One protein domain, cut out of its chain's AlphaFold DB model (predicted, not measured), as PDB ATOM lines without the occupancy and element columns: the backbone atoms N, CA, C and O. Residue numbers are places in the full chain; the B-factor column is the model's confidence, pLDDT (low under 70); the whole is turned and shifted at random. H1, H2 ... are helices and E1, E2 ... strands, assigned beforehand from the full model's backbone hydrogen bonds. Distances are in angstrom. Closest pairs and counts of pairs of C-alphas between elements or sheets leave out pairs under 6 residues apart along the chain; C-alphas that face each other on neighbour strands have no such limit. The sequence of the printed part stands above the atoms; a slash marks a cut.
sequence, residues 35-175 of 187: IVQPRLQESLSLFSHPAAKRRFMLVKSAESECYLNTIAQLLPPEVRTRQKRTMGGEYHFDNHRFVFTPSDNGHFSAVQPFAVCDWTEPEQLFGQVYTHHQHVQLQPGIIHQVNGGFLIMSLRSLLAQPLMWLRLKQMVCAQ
ATOM      1  N   ILE A  35     183.081 172.412 142.431       86.56
ATOM      2  CA  ILE A  35     182.249 171.458 141.688       86.56
ATOM      3  C   ILE A  35     183.123 170.559 140.808       86.56
ATOM      4  O   ILE A  35     182.943 169.342 140.776       86.56
ATOM      5  N   VAL A  36     184.092 171.145 140.096       87.38
ATOM      6  CA  VAL A  36     184.920 170.414 139.117       87.38
ATOM      7  C   VAL A  36     186.009 169.572 139.795       87.38
ATOM      8  O   VAL A  36     186.329 168.478 139.331       87.38
ATOM      9  N   GLN A  37     186.604 170.069 140.881       91.38
ATOM     10  CA  GLN A  37     187.728 169.457 141.598       91.38
ATOM     11  C   GLN A  37     187.544 169.523 143.132       91.38
ATOM     12  O   GLN A  37     188.422 170.029 143.841       91.38
ATOM     13  N   PRO A  38     186.463 168.940 143.691       91.94
ATOM     14  CA  PRO A  38     186.154 169.024 145.125       91.94
ATOM     15  C   PRO A  38     187.290 168.497 146.007       91.94
ATOM     16  O   PRO A  38     187.618 169.078 147.039       91.94
ATOM     17  N   ARG A  39     187.962 167.425 145.565       92.94
ATOM     18  CA  ARG A  39     189.090 166.824 146.295       92.94
ATOM     19  C   ARG A  39     190.294 167.754 146.395       92.94
ATOM     20  O   ARG A  39     190.983 167.739 147.414       92.94
ATOM     21  N   LEU A  40     190.576 168.525 145.344       93.44
ATOM     22  CA  LEU A  40     191.668 169.495 145.362       93.44
ATOM     23  C   LEU A  40     191.336 170.627 146.335       93.44
ATOM     24  O   LEU A  40     192.174 170.959 147.168       93.44
ATOM     25  N   GLN A  41     190.107 171.144 146.276       92.44
ATOM     26  CA  GLN A  41     189.630 172.203 147.164       92.44
ATOM     27  C   GLN A  41     189.707 171.785 148.639       92.44
ATOM     28  O   GLN A  41     190.275 172.499 149.466       92.44
ATOM     29  N   GLU A  42     189.206 170.592 148.967       92.62
ATOM     30  CA  GLU A  42     189.265 170.033 150.321       92.62
ATOM     31  C   GLU A  42     190.713 169.828 150.783       92.62
ATOM     32  O   GLU A  42     191.082 170.211 151.894       92.62
ATOM     33  N   SER A  43     191.569 169.290 149.910       93.69
ATOM     34  CA  SER A  43     192.981 169.074 150.232       93.69
ATOM     35  C   SER A  43     193.726 170.386 150.480       93.69
ATOM     36  O   SER A  43     194.514 170.458 151.421       93.69
ATOM     37  N   LEU A  44     193.466 171.428 149.682       93.69
ATOM     38  CA  LEU A  44     194.043 172.760 149.877       93.69
ATOM     39  C   LEU A  44     193.548 173.395 151.177       93.69
ATOM     40  O   LEU A  44     194.352 173.986 151.894       93.69
ATOM     41  N   SER A  45     192.271 173.224 151.523       92.19
ATOM     42  CA  SER A  45     191.713 173.680 152.802       92.19
ATOM     43  C   SER A  45     192.405 173.011 153.996       92.19
ATOM     44  O   SER A  45     192.926 173.693 154.881       92.19
ATOM     45  N   LEU A  46     192.526 171.679 153.980       93.00
ATOM     46  CA  LEU A  46     193.217 170.918 155.027       93.00
ATOM     47  C   LEU A  46     194.708 171.263 155.117       93.00
ATOM     48  O   LEU A  46     195.253 171.353 156.216       93.00
ATOM     49  N   PHE A  47     195.369 171.454 153.974       93.75
ATOM     50  CA  PHE A  47     196.777 171.840 153.903       93.75
ATOM     51  C   PHE A  47     197.020 173.251 154.450       93.75
ATOM     52  O   PHE A  47     198.022 173.486 155.118       93.75
ATOM     53  N   SER A  48     196.082 174.166 154.207       91.25
ATOM     54  CA  SER A  48     196.173 175.572 154.610       91.25
ATOM     55  C   SER A  48     195.762 175.824 156.061       91.25
ATOM     56  O   SER A  48     195.913 176.937 156.567       91.25
ATOM     57  N   HIS A  49     195.227 174.811 156.744       89.50
ATOM     58  CA  HIS A  49     194.757 174.950 158.113       89.50
ATOM     59  C   HIS A  49     195.930 175.253 159.073       89.50
ATOM     60  O   HIS A  49     196.941 174.553 159.029       89.50
ATOM     61  N   PRO A  50     195.815 176.204 160.024       84.38
ATOM     62  CA  PRO A  50     196.917 176.563 160.932       84.38
ATOM     63  C   PRO A  50     197.471 175.402 161.774       84.38
ATOM     64  O   PRO A  50     198.628 175.412 162.184       84.38
ATOM     65  N   ALA A  51     196.637 174.393 162.042       86.50
ATOM     66  CA  ALA A  51     197.017 173.176 162.765       86.50
ATOM     67  C   ALA A  51     197.574 172.053 161.862       86.50
ATOM     68  O   ALA A  51     197.819 170.941 162.342       86.50
ATOM     69  N   ALA A  52     197.740 172.296 160.558       86.31
ATOM     70  CA  ALA A  52     198.254 171.304 159.627       86.31
ATOM     71  C   ALA A  52     199.692 170.912 159.996       86.31
ATOM     72  O   ALA A  52     200.590 171.740 160.127       86.31
ATOM     73  N   LYS A  53     199.928 169.605 160.146       83.69
ATOM     74  CA  LYS A  53     201.273 169.067 160.415       83.69
ATOM     75  C   LYS A  53     202.119 168.926 159.148       83.69
ATOM     76  O   LYS A  53     203.339 168.804 159.232       83.69
ATOM     77  N   ARG A  54     201.478 168.885 157.977       85.44
ATOM     78  CA  ARG A  54     202.145 168.702 156.683       85.44
ATOM     79  C   ARG A  54     202.487 170.065 156.095       85.44
ATOM     80  O   ARG A  54     201.621 170.917 156.002       85.44
ATOM     81  N   ARG A  55     203.742 170.227 155.675       86.06
ATOM     82  CA  ARG A  55     204.267 171.457 155.048       86.06
ATOM     83  C   ARG A  55     204.481 171.323 153.538       86.06
ATOM     84  O   ARG A  55     204.928 172.263 152.900       86.06
ATOM     85  N   PHE A  56     204.159 170.152 152.985       91.81
ATOM     86  CA  PHE A  56     204.255 169.853 151.560       91.81
ATOM     87  C   PHE A  56     202.969 169.216 151.062       91.81
ATOM     88  O   PHE A  56     202.378 168.370 151.741       91.81
ATOM     89  N   MET A  57     202.604 169.588 149.843       94.31
ATOM     90  CA  MET A  57     201.531 168.997 149.069       94.31
ATOM     91  C   MET A  57     202.033 168.828 147.638       94.31
ATOM     92  O   MET A  57     202.606 169.753 147.071       94.31
ATOM     93  N   LEU A  58     201.827 167.642 147.068       94.50
ATOM     94  CA  LEU A  58     202.076 167.393 145.654       94.50
ATOM     95  C   LEU A  58     200.734 167.400 144.928       94.50
ATOM     96  O   LEU A  58     199.859 166.591 145.239       94.50
ATOM     97  N   VAL A  59     200.586 168.303 143.962       93.81
ATOM     98  CA  VAL A  59     199.407 168.380 143.096       93.81
ATOM     99  C   VAL A  59     199.783 167.822 141.735       93.81
ATOM    100  O   VAL A  59     200.729 168.287 141.108       93.81
ATOM    101  N   LYS A  60     199.043 166.816 141.267       91.62
ATOM    102  CA  LYS A  60     199.211 166.303 139.907       91.62
ATOM    103  C   LYS A  60     198.467 167.225 138.943       91.62
ATOM    104  O   LYS A  60     197.243 167.160 138.861       91.62
ATOM    105  N   SER A  61     199.196 168.055 138.211       88.00
ATOM    106  CA  SER A  61     198.650 168.941 137.181       88.00
ATOM    107  C   SER A  61     199.566 168.983 135.962       88.00
ATOM    108  O   SER A  61     200.687 168.475 135.992       88.00
ATOM    109  N   ALA A  62     199.099 169.610 134.881       85.06
ATOM    110  CA  ALA A  62     200.033 170.138 133.901       85.06
ATOM    111  C   ALA A  62     200.834 171.246 134.604       85.06
ATOM    112  O   ALA A  62     200.261 172.205 135.116       85.06
ATOM    113  N   GLU A  63     202.145 171.059 134.734       83.88
ATOM    114  CA  GLU A  63     203.045 172.021 135.379       83.88
ATOM    115  C   GLU A  63     203.324 173.179 134.414       83.88
ATOM    116  O   GLU A  63     204.384 173.220 133.792       83.88
ATOM    117  N   SER A  64     202.319 174.037 134.216       90.94
ATOM    118  CA  SER A  64     202.436 175.317 133.521       90.94
ATOM    119  C   SER A  64     202.048 176.457 134.452       90.94
ATOM    120  O   SER A  64     201.224 176.287 135.359       90.94
ATOM    121  N   GLU A  65     202.589 177.642 134.194       91.62
ATOM    122  CA  GLU A  65     202.310 178.847 134.976       91.62
ATOM    123  C   GLU A  65     200.805 179.121 135.174       91.62
ATOM    124  O   GLU A  65     200.378 179.460 136.279       91.62
ATOM    125  N   CYS A  66     199.974 178.915 134.147       92.12
ATOM    126  CA  CYS A  66     198.520 179.104 134.239       92.12
ATOM    127  C   CYS A  66     197.869 178.161 135.270       92.12
ATOM    128  O   CYS A  66     197.064 178.586 136.104       92.12
ATOM    129  N   TYR A  67     198.256 176.882 135.267       91.56
ATOM    130  CA  TYR A  67     197.748 175.906 136.230       91.56
ATOM    131  C   TYR A  67     198.232 176.195 137.648       91.56
ATOM    132  O   TYR A  67     197.437 176.119 138.584       91.56
ATOM    133  N   LEU A  68     199.503 176.563 137.821       94.56
ATOM    134  CA  LEU A  68     200.039 176.919 139.135       94.56
ATOM    135  C   LEU A  68     199.337 178.158 139.710       94.56
ATOM    136  O   LEU A  68     198.961 178.162 140.881       94.56
ATOM    137  N   ASN A  69     199.079 179.170 138.877       93.81
ATOM    138  CA  ASN A  69     198.286 180.337 139.260       93.81
ATOM    139  C   ASN A  69     196.844 179.965 139.608       93.81
ATOM    140  O   ASN A  69     196.298 180.483 140.580       93.81
ATOM    141  N   THR A  70     196.235 179.037 138.870       91.94
ATOM    142  CA  THR A  70     194.896 178.535 139.202       91.94
ATOM    143  C   THR A  70     194.908 177.863 140.573       91.94
ATOM    144  O   THR A  70     194.101 178.219 141.422       91.94
ATOM    145  N   ILE A  71     195.871 176.978 140.854       93.00
ATOM    146  CA  ILE A  71     196.029 176.343 142.175       93.00
ATOM    147  C   ILE A  71     196.197 177.398 143.278       93.00
ATOM    148  O   ILE A  71     195.570 177.284 144.329       93.00
ATOM    149  N   ALA A  72     196.984 178.450 143.035       93.00
ATOM    150  CA  ALA A  72     197.154 179.552 143.981       93.00
ATOM    151  C   ALA A  72     195.838 180.290 144.271       93.00
ATOM    152  O   ALA A  72     195.567 180.662 145.412       93.00
ATOM    153  N   GLN A  73     194.993 180.476 143.256       91.38
ATOM    154  CA  GLN A  73     193.687 181.112 143.413       91.38
ATOM    155  C   GLN A  73     192.686 180.242 144.183       91.38
ATOM    156  O   GLN A  73     191.803 180.802 144.834       91.38
ATOM    157  N   LEU A  74     192.850 178.914 144.148       92.25
ATOM    158  CA  LEU A  74     192.038 177.955 144.904       92.25
ATOM    159  C   LEU A  74     192.401 177.873 146.390       92.25
ATOM    160  O   LEU A  74     191.642 177.281 147.163       92.25
ATOM    161  N   LEU A  75     193.531 178.458 146.807       92.31
ATOM    162  CA  LEU A  75     193.861 178.569 148.226       92.31
ATOM    163  C   LEU A  75     192.755 179.326 148.980       92.31
ATOM    164  O   LEU A  75     192.203 180.294 148.439       92.31
ATOM    165  N   PRO A  76     192.458 178.939 150.237       90.12
ATOM    166  CA  PRO A  76     191.413 179.586 151.016       90.12
ATOM    167  C   PRO A  76     191.625 181.109 151.113       90.12
ATOM    168  O   PRO A  76     192.763 181.554 151.335       90.12
ATOM    169  N   PRO A  77     190.567 181.926 150.947       87.25
ATOM    170  CA  PRO A  77     190.671 183.385 150.941       87.25
ATOM    171  C   PRO A  77     191.348 183.949 152.191       87.25
ATOM    172  O   PRO A  77     192.084 184.930 152.104       87.25
ATOM    173  N   GLU A  78     191.151 183.306 153.342       85.25
ATOM    174  CA  GLU A  78     191.698 183.735 154.628       85.25
ATOM    175  C   GLU A  78     193.225 183.748 154.595       85.25
ATOM    176  O   GLU A  78     193.853 184.670 155.113       85.25
ATOM    177  N   VAL A  79     193.833 182.767 153.926       83.88
ATOM    178  CA  VAL A  79     195.293 182.650 153.862       83.88
ATOM    179  C   VAL A  79     195.891 183.483 152.730       83.88
ATOM    180  O   VAL A  79     197.065 183.839 152.778       83.88
ATOM    181  N   ARG A  80     195.075 183.880 151.747       78.25
ATOM    182  CA  ARG A  80     195.440 184.858 150.709       78.25
ATOM    183  C   ARG A  80     195.435 186.303 151.215       78.25
ATOM    184  O   ARG A  80     195.896 187.190 150.504       78.25
ATOM    185  N   THR A  81     194.923 186.570 152.414       73.81
ATOM    186  CA  THR A  81     195.039 187.895 153.039       73.81
ATOM    187  C   THR A  81     196.328 187.990 153.851       73.81
ATOM    188  O   THR A  81     196.749 187.014 154.468       73.81
ATOM    189  N   ARG A  82     196.997 189.156 153.824       63.59
ATOM    190  CA  ARG A  82     198.280 189.376 154.514       63.59
ATOM    191  C   ARG A  82     198.136 188.976 155.985       63.59
ATOM    192  O   ARG A  82     197.414 189.633 156.737       63.59
ATOM    193  N   GLN A  83     198.817 187.901 156.386       61.28
ATOM    194  CA  GLN A  83     198.817 187.472 157.778       61.28
ATOM    195  C   GLN A  83     199.378 188.617 158.623       61.28
ATOM    196  O   GLN A  83     200.489 189.088 158.409       61.28
ATOM    197  N   LYS A  84     198.592 189.083 159.596       56.12
ATOM    198  CA  LYS A  84     198.929 190.214 160.479       56.12
ATOM    199  C   LYS A  84     200.092 189.913 161.441       56.12
ATOM    200  O   LYS A  84     200.448 190.755 162.256       56.12
ATOM    201  N   ARG A  85     200.631 188.690 161.391       57.12
ATOM    202  CA  ARG A  85     201.765 188.223 162.185       57.12
ATOM    203  C   ARG A  85     203.026 188.379 161.366       57.12
ATOM    204  O   ARG A  85     203.109 187.894 160.243       57.12
ATOM    205  N   THR A  86     203.993 189.062 161.937       58.34
ATOM    206  CA  THR A  86     205.182 189.479 161.222       58.34
ATOM    207  C   THR A  86     206.162 188.325 161.149       58.34
ATOM    208  O   THR A  86     206.780 187.909 162.123       58.34
ATOM    209  N   MET A  87     206.209 187.722 159.965       72.62
ATOM    210  CA  MET A  87     207.119 186.635 159.630       72.62
ATOM    211  C   MET A  87     208.270 187.274 158.861       72.62
ATOM    212  O   MET A  87     208.192 187.458 157.647       72.62
ATOM    213  N   GLY A  88     209.285 187.755 159.579       85.19
ATOM    214  CA  GLY A  88     210.227 188.673 158.956       85.19
ATOM    215  C   GLY A  88     211.219 189.347 159.874       85.19
ATOM    216  O   GLY A  88     211.175 189.195 161.095       85.19
ATOM    217  N   GLY A  89     212.121 190.098 159.252       91.06
ATOM    218  CA  GLY A  89     213.120 190.870 159.959       91.06
ATOM    219  C   GLY A  89     214.138 191.526 159.051       91.06
ATOM    220  O   GLY A  89     213.972 191.612 157.835       91.06
ATOM    221  N   GLU A  90     215.194 191.995 159.687       92.62
ATOM    222  CA  GLU A  90     216.316 192.680 159.072       92.62
ATOM    223  C   GLU A  90     217.599 191.928 159.416       92.62
ATOM    224  O   GLU A  90     217.745 191.415 160.528       92.62
ATOM    225  N   TYR A  91     218.535 191.864 158.472       91.94
ATOM    226  CA  TYR A  91     219.890 191.430 158.781       91.94
ATOM    227  C   TYR A  91     220.772 192.651 159.002       91.94
ATOM    228  O   TYR A  91     220.893 193.512 158.134       91.94
ATOM    229  N   HIS A  92     221.450 192.681 160.140       89.88
ATOM    230  CA  HIS A  92     222.474 193.669 160.440       89.88
ATOM    231  C   HIS A  92     223.844 192.999 160.408       89.88
ATOM    232  O   HIS A  92     224.015 191.895 160.928       89.88
ATOM    233  N   PHE A  93     224.820 193.648 159.775       87.31
ATOM    234  CA  PHE A  93     226.200 193.176 159.770       87.31
ATOM    235  C   PHE A  93     226.930 193.751 160.986       87.31
ATOM    236  O   PHE A  93     227.147 194.957 161.062       87.31
ATOM    237  N   ASP A  94     227.286 192.887 161.934       84.31
ATOM    238  CA  ASP A  94     228.011 193.249 163.151       84.31
ATOM    239  C   ASP A  94     229.107 192.214 163.440       84.31
ATOM    240  O   ASP A  94     228.884 191.008 163.319       84.31
ATOM    241  N   ASN A  95     230.303 192.675 163.815       83.50
ATOM    242  CA  ASN A  95     231.443 191.822 164.176       83.50
ATOM    243  C   ASN A  95     231.718 190.678 163.170       83.50
ATOM    244  O   ASN A  95     231.888 189.522 163.555       83.50
ATOM    245  N   HIS A  96     231.737 190.993 161.868       82.12
ATOM    246  CA  HIS A  96     231.922 190.030 160.766       82.12
ATOM    247  C   HIS A  96     230.858 188.922 160.665       82.12
ATOM    248  O   HIS A  96     231.098 187.875 160.061       82.12
ATOM    249  N   ARG A  97     229.663 189.136 161.221       86.44
ATOM    250  CA  ARG A  97     228.546 188.194 161.148       86.44
ATOM    251  C   ARG A  97     227.239 188.924 160.865       86.44
ATOM    252  O   ARG A  97     227.005 190.030 161.337       86.44
ATOM    253  N   PHE A  98     226.345 188.266 160.135       88.25
ATOM    254  CA  PHE A  98     224.966 188.725 160.020       88.25
ATOM    255  C   PHE A  98     224.152 188.305 161.243       88.25
ATOM    256  O   PHE A  98     224.088 187.124 161.586       88.25
ATOM    257  N   VAL A  99     223.513 189.277 161.888       89.88
ATOM    258  CA  VAL A  99     222.563 189.073 162.982       89.88
ATOM    259  C   VAL A  99     221.171 189.394 162.462       89.88
ATOM    260  O   VAL A  99     220.942 190.471 161.922       89.88
ATOM    261  N   PHE A 100     220.250 188.444 162.611       90.50
ATOM    262  CA  PHE A 100     218.855 188.640 162.237       90.50
ATOM    263  C   PHE A 100     218.073 189.248 163.402       90.50
ATOM    264  O   PHE A 100     218.065 188.692 164.504       90.50
ATOM    265  N   THR A 101     217.380 190.353 163.151       91.44
ATOM    266  CA  THR A 101     216.486 190.999 164.112       91.44
ATOM    267  C   THR A 101     215.054 190.945 163.584       91.44
ATOM    268  O   THR A 101     214.788 191.493 162.512       91.44
ATOM    269  N   PRO A 102     214.115 190.300 164.305       90.44
ATOM    270  CA  PRO A 102     212.712 190.275 163.910       90.44
ATOM    271  C   PRO A 102     212.146 191.689 163.766       90.44
ATOM    272  O   PRO A 102     212.343 192.535 164.637       90.44
ATOM    273  N   SER A 103     211.454 191.943 162.660       87.88
ATOM    274  CA  SER A 103     210.880 193.247 162.329       87.88
ATOM    275  C   SER A 103     209.721 193.084 161.353       87.88
ATOM    276  O   SER A 103     209.726 192.224 160.468       87.88
ATOM    277  N   ASP A 104     208.731 193.952 161.499       79.75
ATOM    278  CA  ASP A 104     207.510 193.931 160.701       79.75
ATOM    279  C   ASP A 104     207.740 194.437 159.272       79.75
ATOM    280  O   ASP A 104     207.082 193.983 158.338       79.75
ATOM    281  N   ASN A 105     208.706 195.343 159.110       84.12
ATOM    282  CA  ASN A 105     208.999 196.052 157.864       84.12
ATOM    283  C   ASN A 105     210.496 196.008 157.518       84.12
ATOM    284  O   ASN A 105     211.028 196.968 156.967       84.12
ATOM    285  N   GLY A 106     211.187 194.930 157.893       89.00
ATOM    286  CA  GLY A 106     212.557 194.699 157.442       89.00
ATOM    287  C   GLY A 106     212.596 194.244 155.980       89.00
ATOM    288  O   GLY A 106     211.597 193.783 155.424       89.00
ATOM    289  N   HIS A 107     213.766 194.323 155.352       91.56
ATOM    290  CA  HIS A 107     213.986 193.900 153.967       91.56
ATOM    291  C   HIS A 107     213.711 192.403 153.753       91.56
ATOM    292  O   HIS A 107     213.443 191.986 152.630       91.56
ATOM    293  N   PHE A 108     213.738 191.589 154.813       93.12
ATOM    294  CA  PHE A 108     213.455 190.151 154.769       93.12
ATOM    295  C   PHE A 108     212.075 189.809 155.333       93.12
ATOM    296  O   PHE A 108     211.807 188.650 155.662       93.12
ATOM    297  N   SER A 109     211.198 190.803 155.479       91.25
ATOM    298  CA  SER A 109     209.826 190.584 155.915       91.25
ATOM    299  C   SER A 109     208.945 190.062 154.789       91.25
ATOM    300  O   SER A 109     209.085 190.454 153.631       91.25
ATOM    301  N   ALA A 110     208.015 189.172 155.139       90.19
ATOM    302  CA  ALA A 110     207.048 188.648 154.189       90.19
ATOM    303  C   ALA A 110     206.223 189.785 153.563       90.19
ATOM    304  O   ALA A 110     205.587 190.593 154.254       90.19
ATOM    305  N   VAL A 111     206.223 189.826 152.233       89.06
ATOM    306  CA  VAL A 111     205.524 190.842 151.434       89.06
ATOM    307  C   VAL A 111     204.247 190.296 150.812       89.06
ATOM    308  O   VAL A 111     203.321 191.063 150.558       89.06
ATOM    309  N   GLN A 112     204.163 188.979 150.612       89.00
ATOM    310  CA  GLN A 112     203.038 188.342 149.942       89.00
ATOM    311  C   GLN A 112     202.688 186.984 150.574       89.00
ATOM    312  O   GLN A 112     203.559 186.290 151.093       89.00
ATOM    313  N   PRO A 113     201.405 186.587 150.551       89.38
ATOM    314  CA  PRO A 113     200.930 185.354 151.182       89.38
ATOM    315  C   PRO A 113     201.295 184.093 150.394       89.38
ATOM    316  O   PRO A 113     201.269 182.995 150.944       89.38
ATOM    317  N   PHE A 114     201.603 184.224 149.106       92.88
ATOM    318  CA  PHE A 114     202.062 183.116 148.284       92.88
ATOM    319  C   PHE A 114     202.917 183.599 147.112       92.88
ATOM    320  O   PHE A 114     202.847 184.766 146.730       92.88
ATOM    321  N   ALA A 115     203.688 182.687 146.527       94.69
ATOM    322  CA  ALA A 115     204.397 182.885 145.266       94.69
ATOM    323  C   ALA A 115     204.194 181.674 144.361       94.69
ATOM    324  O   ALA A 115     204.124 180.538 144.836       94.69
ATOM    325  N   VAL A 116     204.121 181.941 143.059       95.62
ATOM    326  CA  VAL A 116     204.041 180.933 142.002       95.62
ATOM    327  C   VAL A 116     205.353 180.946 141.225       95.62
ATOM    328  O   VAL A 116     205.789 181.996 140.761       95.62
ATOM    329  N   CYS A 117     205.984 179.783 141.092       95.19
ATOM    330  CA  CYS A 117     207.272 179.620 140.425       95.19
ATOM    331  C   CYS A 117     207.209 178.452 139.436       95.19
ATOM    332  O   CYS A 117     207.433 177.299 139.813       95.19
ATOM    333  N   ASP A 118     206.910 178.735 138.166       94.56
ATOM    334  CA  ASP A 118     207.005 177.708 137.119       94.56
ATOM    335  C   ASP A 118     208.470 177.345 136.832       94.56
ATOM    336  O   ASP A 118     208.855 176.180 136.851       94.56
ATOM    337  N   TRP A 119     209.328 178.356 136.702       95.00
ATOM    338  CA  TRP A 119     210.782 178.225 136.701       95.00
ATOM    339  C   TRP A 119     211.379 179.234 137.683       95.00
ATOM    340  O   TRP A 119     210.864 180.343 137.817       95.00
ATOM    341  N   THR A 120     212.434 178.858 138.405       94.88
ATOM    342  CA  THR A 120     213.149 179.784 139.292       94.88
ATOM    343  C   THR A 120     214.586 179.331 139.474       94.88
ATOM    344  O   THR A 120     214.843 178.130 139.567       94.88
ATOM    345  N   GLU A 121     215.501 180.289 139.527       94.25
ATOM    346  CA  GLU A 121     216.910 180.025 139.815       94.25
ATOM    347  C   GLU A 121     217.173 180.021 141.333       94.25
ATOM    348  O   GLU A 121     216.429 180.659 142.095       94.25
ATOM    349  N   PRO A 122     218.240 179.355 141.811       93.06
ATOM    350  CA  PRO A 122     218.544 179.266 143.238       93.06
ATOM    351  C   PRO A 122     218.677 180.640 143.908       93.06
ATOM    352  O   PRO A 122     218.246 180.829 145.045       93.06
ATOM    353  N   GLU A 123     219.231 181.619 143.204       92.19
ATOM    354  CA  GLU A 123     219.447 182.984 143.677       92.19
ATOM    355  C   GLU A 123     218.133 183.746 143.845       92.19
ATOM    356  O   GLU A 123     217.997 184.569 144.748       92.19
ATOM    357  N   GLN A 124     217.153 183.467 142.985       94.56
ATOM    358  CA  GLN A 124     215.814 184.037 143.090       94.56
ATOM    359  C   GLN A 124     215.054 183.381 144.242       94.56
ATOM    360  O   GLN A 124     214.427 184.072 145.046       94.56
ATOM    361  N   LEU A 125     215.140 182.054 144.363       95.50
ATOM    362  CA  LEU A 125     214.433 181.303 145.392       95.50
ATOM    363  C   LEU A 125     214.973 181.614 146.794       95.50
ATOM    364  O   LEU A 125     214.205 181.982 147.686       95.50
ATOM    365  N   PHE A 126     216.285 181.480 146.988       95.31
ATOM    366  CA  PHE A 126     216.936 181.599 148.294       95.31
ATOM    367  C   PHE A 126     217.437 183.010 148.597       95.31
ATOM    368  O   PHE A 126     217.598 183.342 149.767       95.31
ATOM    369  N   GLY A 127     217.653 183.851 147.589       94.00
ATOM    370  CA  GLY A 127     218.312 185.142 147.752       94.00
ATOM    371  C   GLY A 127     219.813 185.052 147.499       94.00
ATOM    372  O   GLY A 127     220.358 183.978 147.229       94.00
ATOM    373  N   GLN A 128     220.486 186.196 147.602       91.06
ATOM    374  CA  GLN A 128     221.887 186.340 147.214       91.06
ATOM    375  C   GLN A 128     222.737 186.970 148.309       91.06
ATOM    376  O   GLN A 128     222.254 187.767 149.114       91.06
ATOM    377  N   VAL A 129     224.022 186.618 148.293       90.00
ATOM    378  CA  VAL A 129     225.073 187.249 149.090       90.00
ATOM    379  C   VAL A 129     226.013 187.951 148.118       90.00
ATOM    380  O   VAL A 129     226.756 187.288 147.396       90.00
ATOM    381  N   TYR A 130     225.991 189.279 148.101       85.38
ATOM    382  CA  TYR A 130     226.920 190.084 147.315       85.38
ATOM    383  C   TYR A 130     228.107 190.483 148.173       85.38
ATOM    384  O   TYR A 130     227.931 190.900 149.315       85.38
ATOM    385  N   THR A 131     229.312 190.387 147.620       82.56
ATOM    386  CA  THR A 131     230.527 190.887 148.270       82.56
ATOM    387  C   THR A 131     231.201 191.881 147.339       82.56
ATOM    388  O   THR A 131     231.626 191.513 146.250       82.56
ATOM    389  N   HIS A 132     231.310 193.139 147.758       79.88
ATOM    390  CA  HIS A 132     231.981 194.183 146.989       79.88
ATOM    391  C   HIS A 132     232.850 195.039 147.911       79.88
ATOM    392  O   HIS A 132     232.355 195.584 148.894       79.88
ATOM    393  N   HIS A 133     234.151 195.134 147.614       75.31
ATOM    394  CA  HIS A 133     235.142 195.899 148.392       75.31
ATOM    395  C   HIS A 133     234.989 195.766 149.923       75.31
ATOM    396  O   HIS A 133     234.893 196.762 150.629       75.31
ATOM    397  N   GLN A 134     234.970 194.527 150.431       73.44
ATOM    398  CA  GLN A 134     234.826 194.183 151.862       73.44
ATOM    399  C   GLN A 134     233.448 194.457 152.491       73.44
ATOM    400  O   GLN A 134     233.247 194.154 153.666       73.44
ATOM    401  N   HIS A 135     232.473 194.949 151.726       79.56
ATOM    402  CA  HIS A 135     231.082 195.022 152.158       79.56
ATOM    403  C   HIS A 135     230.313 193.801 151.661       79.56
ATOM    404  O   HIS A 135     230.290 193.513 150.464       79.56
ATOM    405  N   VAL A 136     229.680 193.093 152.596       85.00
ATOM    406  CA  VAL A 136     228.792 191.970 152.293       85.00
ATOM    407  C   VAL A 136     227.353 192.451 152.418       85.00
ATOM    408  O   VAL A 136     226.973 193.021 153.441       85.00
ATOM    409  N   GLN A 137     226.548 192.224 151.388       87.81
ATOM    410  CA  GLN A 137     225.132 192.571 151.353       87.81
ATOM    411  C   GLN A 137     224.293 191.326 151.091       87.81
ATOM    412  O   GLN A 137     224.663 190.465 150.294       87.81
ATOM    413  N   LEU A 138     223.148 191.243 151.762       91.94
ATOM    414  CA  LEU A 138     222.186 190.163 151.585       91.94
ATOM    415  C   LEU A 138     220.977 190.686 150.821       91.94
ATOM    416  O   LEU A 138     220.456 191.754 151.140       91.94
ATOM    417  N   GLN A 139     220.497 189.905 149.860       93.44
ATOM    418  CA  GLN A 139     219.258 190.178 149.145       93.44
ATOM    419  C   GLN A 139     218.230 189.078 149.444       93.44
ATOM    420  O   GLN A 139     218.563 187.894 149.323       93.44
ATOM    421  N   PRO A 140     216.980 189.426 149.804       94.62
ATOM    422  CA  PRO A 140     215.929 188.449 150.065       94.62
ATOM    423  C   PRO A 140     215.533 187.685 148.795       94.62
ATOM    424  O   PRO A 140     215.252 188.280 147.755       94.62
ATOM    425  N   GLY A 141     215.455 186.361 148.907       95.44
ATOM    426  CA  GLY A 141     214.806 185.496 147.915       95.44
ATOM    427  C   GLY A 141     213.298 185.345 148.119       95.44
ATOM    428  O   GLY A 141     212.740 185.790 149.125       95.44
ATOM    429  N   ILE A 142     212.648 184.634 147.198       95.62
ATOM    430  CA  ILE A 142     211.206 184.345 147.211       95.62
ATOM    431  C   ILE A 142     210.775 183.710 148.533       95.62
ATOM    432  O   ILE A 142     209.759 184.117 149.088       95.62
ATOM    433  N   ILE A 143     211.552 182.777 149.096       94.12
ATOM    434  CA  ILE A 143     211.163 182.116 150.354       94.12
ATOM    435  C   ILE A 143     211.028 183.087 151.538       94.12
ATOM    436  O   ILE A 143     210.270 182.816 152.464       94.12
ATOM    437  N   HIS A 144     211.744 184.216 151.509       93.50
ATOM    438  CA  HIS A 144     211.635 185.258 152.529       93.50
ATOM    439  C   HIS A 144     210.362 186.072 152.305       93.50
ATOM    440  O   HIS A 144     209.606 186.335 153.237       93.50
ATOM    441  N   GLN A 145     210.086 186.397 151.041       92.31
ATOM    442  CA  GLN A 145     208.914 187.162 150.622       92.31
ATOM    443  C   GLN A 145     207.594 186.457 150.951       92.31
ATOM    444  O   GLN A 145     206.604 187.142 151.210       92.31
ATOM    445  N   VAL A 146     207.589 185.119 150.956       92.06
ATOM    446  CA  VAL A 146     206.427 184.278 151.294       92.06
ATOM    447  C   VAL A 146     206.528 183.609 152.661       92.06
ATOM    448  O   VAL A 146     205.830 182.627 152.914       92.06
ATOM    449  N   ASN A 147     207.406 184.080 153.548       89.94
ATOM    450  CA  ASN A 147     207.568 183.449 154.852       89.94
ATOM    451  C   ASN A 147     206.243 183.470 155.642       89.94
ATOM    452  O   ASN A 147     205.591 184.505 155.761       89.94
ATOM    453  N   GLY A 148     205.823 182.311 156.156       86.69
ATOM    454  CA  GLY A 148     204.501 182.129 156.774       86.69
ATOM    455  C   GLY A 148     203.336 181.913 155.797       86.69
ATOM    456  O   GLY A 148     202.204 181.698 156.235       86.69
ATOM    457  N   GLY A 149     203.607 181.955 154.495       90.88
ATOM    458  CA  GLY A 149     202.664 181.736 153.406       90.88
ATOM    459  C   GLY A 149     202.934 180.446 152.628       90.88
ATOM    460  O   GLY A 149     203.422 179.457 153.182       90.88
ATOM    461  N   PHE A 150     202.620 180.458 151.330       93.31
ATOM    462  CA  PHE A 150     202.767 179.298 150.446       93.31
ATOM    463  C   PHE A 150     203.728 179.539 149.289       93.31
ATOM    464  O   PHE A 150     203.623 180.512 148.548       93.31
ATOM    465  N   LEU A 151     204.611 178.575 149.062       94.94
ATOM    466  CA  LEU A 151     205.380 178.488 147.831       94.94
ATOM    467  C   LEU A 151     204.749 177.424 146.934       94.94
ATOM    468  O   LEU A 151     204.678 176.255 147.313       94.94
ATOM    469  N   ILE A 152     204.301 177.827 145.750       95.81
ATOM    470  CA  ILE A 152     203.745 176.940 144.730       95.81
ATOM    471  C   ILE A 152     204.753 176.892 143.596       95.81
ATOM    472  O   ILE A 152     205.027 177.908 142.966       95.81
ATOM    473  N   MET A 153     205.314 175.718 143.332       95.00
ATOM    474  CA  MET A 153     206.345 175.586 142.311       95.00
ATOM    475  C   MET A 153     206.182 174.332 141.470       95.00
ATOM    476  O   MET A 153     205.660 173.315 141.929       95.00
ATOM    477  N   SER A 154     206.671 174.424 140.240       95.00
ATOM    478  CA  SER A 154     206.790 173.306 139.313       95.00
ATOM    479  C   SER A 154     207.755 172.252 139.861       95.00
ATOM    480  O   SER A 154     208.883 172.569 140.259       95.00
ATOM    481  N   LEU A 155     207.338 170.984 139.874       93.62
ATOM    482  CA  LEU A 155     208.212 169.888 140.293       93.62
ATOM    483  C   LEU A 155     209.350 169.695 139.283       93.62
ATOM    484  O   LEU A 155     210.481 169.424 139.676       93.62
ATOM    485  N   ARG A 156     209.084 169.907 137.993       94.25
ATOM    486  CA  ARG A 156     210.073 169.921 136.914       94.25
ATOM    487  C   ARG A 156     211.211 170.890 137.206       94.25
ATOM    488  O   ARG A 156     212.359 170.506 137.026       94.25
ATOM    489  N   SER A 157     210.907 172.102 137.675       92.25
ATOM    490  CA  SER A 157     211.922 173.104 138.032       92.25
ATOM    491  C   SER A 157     212.863 172.587 139.129       92.25
ATOM    492  O   SER A 157     214.083 172.636 138.981       92.25
ATOM    493  N   LEU A 158     212.311 171.959 140.178       92.19
ATOM    494  CA  LEU A 158     213.112 171.312 141.226       92.19
ATOM    495  C   LEU A 158     213.946 170.138 140.701       92.19
ATOM    496  O   LEU A 158     215.106 169.986 141.080       92.19
ATOM    497  N   LEU A 159     213.360 169.286 139.857       93.31
ATOM    498  CA  LEU A 159     214.030 168.099 139.321       93.31
ATOM    499  C   LEU A 159     215.137 168.451 138.323       93.31
ATOM    500  O   LEU A 159     216.151 167.755 138.276       93.31
ATOM    501  N   ALA A 160     214.967 169.531 137.559       95.75
ATOM    502  CA  ALA A 160     215.984 170.052 136.653       95.75
ATOM    503  C   ALA A 160     217.204 170.614 137.402       95.75
ATOM    504  O   ALA A 160     218.287 170.692 136.829       95.75
ATOM    505  N   GLN A 161     217.049 170.960 138.686       96.38
ATOM    506  CA  GLN A 161     218.088 171.574 139.512       96.38
ATOM    507  C   GLN A 161     218.302 170.796 140.834       96.38
ATOM    508  O   GLN A 161     217.917 171.259 141.914       96.38
ATOM    509  N   PRO A 162     218.962 169.616 140.810       94.50
ATOM    510  CA  PRO A 162     219.083 168.738 141.982       94.50
ATOM    511  C   PRO A 162     219.743 169.377 143.213       94.50
ATOM    512  O   PRO A 162     219.386 169.048 144.346       94.50
ATOM    513  N   LEU A 163     220.692 170.300 143.010       93.75
ATOM    514  CA  LEU A 163     221.361 171.017 144.101       93.75
ATOM    515  C   LEU A 163     220.421 172.007 144.800       93.75
ATOM    516  O   LEU A 163     220.420 172.084 146.031       93.75
ATOM    517  N   MET A 164     219.571 172.705 144.036       94.00
ATOM    518  CA  MET A 164     218.519 173.565 144.584       94.00
ATOM    519  C   MET A 164     217.555 172.745 145.446       94.00
ATOM    520  O   MET A 164     217.266 173.119 146.584       94.00
ATOM    521  N   TRP A 165     217.119 171.585 144.944       93.44
ATOM    522  CA  TRP A 165     216.259 170.676 145.699       93.44
ATOM    523  C   TRP A 165     216.918 170.177 146.990       93.44
ATOM    524  O   TRP A 165     216.301 170.232 148.056       93.44
ATOM    525  N   LEU A 166     218.170 169.714 146.923       93.31
ATOM    526  CA  LEU A 166     218.895 169.229 148.097       93.31
ATOM    527  C   LEU A 166     218.974 170.307 149.184       93.31
ATOM    528  O   LEU A 166     218.685 170.021 150.347       93.31
ATOM    529  N   ARG A 167     219.297 171.545 148.797       92.75
ATOM    530  CA  ARG A 167     219.363 172.692 149.707       92.75
ATOM    531  C   ARG A 167     218.003 172.998 150.330       92.75
ATOM    532  O   ARG A 167     217.911 173.115 151.550       92.75
ATOM    533  N   LEU A 168     216.942 173.064 149.522       92.44
ATOM    534  CA  LEU A 168     215.585 173.306 150.017       92.44
ATOM    535  C   LEU A 168     215.167 172.224 151.024       92.44
ATOM    536  O   LEU A 168     214.691 172.535 152.116       92.44
ATOM    537  N   LYS A 169     215.412 170.951 150.696       91.94
ATOM    538  CA  LYS A 169     215.142 169.815 151.584       91.94
ATOM    539  C   LYS A 169     215.903 169.939 152.904       91.94
ATOM    540  O   LYS A 169     215.311 169.741 153.962       91.94
ATOM    541  N   GLN A 170     217.192 170.276 152.863       92.75
ATOM    542  CA  GLN A 170     218.008 170.466 154.065       92.75
ATOM    543  C   GLN A 170     217.470 171.596 154.945       92.75
ATOM    544  O   GLN A 170     217.285 171.376 156.140       92.75
ATOM    545  N   MET A 171     217.153 172.758 154.365       92.06
ATOM    546  CA  MET A 171     216.603 173.904 155.104       92.06
ATOM    547  C   MET A 171     215.300 173.551 155.817       92.06
ATOM    548  O   MET A 171     215.104 173.866 156.988       92.06
ATOM    549  N   VAL A 172     214.416 172.842 155.121       90.06
ATOM    550  CA  VAL A 172     213.126 172.399 155.652       90.06
ATOM    551  C   VAL A 172     213.311 171.392 156.783       90.06
ATOM    552  O   VAL A 172     212.686 171.533 157.835       90.06
ATOM    553  N   CYS A 173     214.145 170.368 156.576       91.19
ATOM    554  CA  CYS A 173     214.392 169.324 157.569       91.19
ATOM    555  C   CYS A 173     215.076 169.882 158.821       91.19
ATOM    556  O   CYS A 173     214.704 169.514 159.930       91.19
ATOM    557  N   ALA A 174     216.046 170.781 158.642       93.31
ATOM    558  CA  ALA A 174     216.783 171.411 159.730       93.31
ATOM    559  C   ALA A 174     216.058 172.627 160.333       93.31
ATOM    560  O   ALA A 174     216.524 173.167 161.331       93.31
ATOM    561  N   GLN A 175     214.942 173.060 159.733       89.31
ATOM    562  CA  GLN A 175     214.179 174.253 160.119       89.31
ATOM    563  C   GLN A 175     215.049 175.508 160.265       89.31
ATOM    564  O   GLN A 175     214.816 176.349 161.131       89.31
TER     565      GLN A 175
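This is residues 35 to 175 of the 187 residues of a protein of Klebsiella pneumoniae (UniProt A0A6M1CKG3). A long, uneven model: two hairpins of strands, E1-E2 and E4-E5, extend side by side to one end, H1 lies toward the other, and between them H2 packs on the short parallel pair E3-E6. H4 and H5 sit at the base of the E4-E5 hairpin, and H6 and H7 make a corner to one side. The printed part has 141 residues with seven named helices and six named strands, in the order H1 H2 H3 E1 E2 E3 H4 E4 E5 H5 E6 H6 H7. The class is mixed, helices and strands; its three sheets have two strands each, E1-E2 and E4-E5 antiparallel and E3-E6 parallel. It is compact by its radius of gyration of the C-alphas, 16.7 A, yet elongated in outline, spanning 57 by 35 by 26 A.

E4, residues 127 to 132, is 16.4 A long and begins at C-alpha 127 (218.312, 185.142, 147.752); E5, residues 135 to 140, is 16.6 A. E1, residues 89 to 94, is 15.4 A and E2, residues 97 to 102, 16.2 A. E3 is residues 114 to 117 and E6 residues 150 to 153. H1, residues 38 to 48, is 15.3 A and begins at C-alpha 38 (186.154, 169.024, 145.125). H2, residues 65 to 74, is 14.3 A. H3 is residues 77 to 80, H4 122 to 126, H5 142 to 145 and H6 155 to 160. H7, residues 162 to 174, is 18.1 A and ends at C-alpha 174 (216.783, 171.411, 159.730).

In the hairpin E4-E5, N 130 and O 137 are 2.8 A apart, within hydrogen-bond range. In the hairpin E1-E2, N 99 and O 92 are 2.8 A apart. The closest C-alphas of E1 and E5, Tyr 91 and Leu 138, are 7.7 A apart. H4 and H5 touch, closest at the C-alphas of Leu 125 and Ile 142, 4.8 A. Those of Ala 115 in E3 and Ile 142 in H5 are 7.2 A apart. E3 and E6 are parallel, with N 117 and O 152 at 2.8 A. H2 comes closest to E3 at the C-alphas of Leu 68 and Val 116, 6.4 A. H1 and H2 are close but not clearly touching, Gln 41 and Leu 74 having C-alphas 6.6 A apart, and about perpendicular at 76 degrees. The closest C-alphas of H3 and E3, Arg 80 and Phe 114, are 7.3 A apart. H6 and H7 only just touch, with 3 pairs of C-alphas within 8 A, only at the corner by their link, through residues 164 to 165 of H7 alone; the closest are Leu 158 and Trp 165, 5.5 A. H1 and H7 are apart. Every O i to N i+4 pair is within hydrogen-bond range in H1, H2, H4, H6 and H7; H3 and H5 are too short for such a pair.

The two C-alphas farthest apart, of Ile 35 and His 133, are 58.7 A apart. The printed part has no cut. The links from H1 to H2, 16 residues, and from E2 to E3, 11 residues, are long. Mean pLDDT of the printed part is 89.2; residues 82 to 86 are under 70.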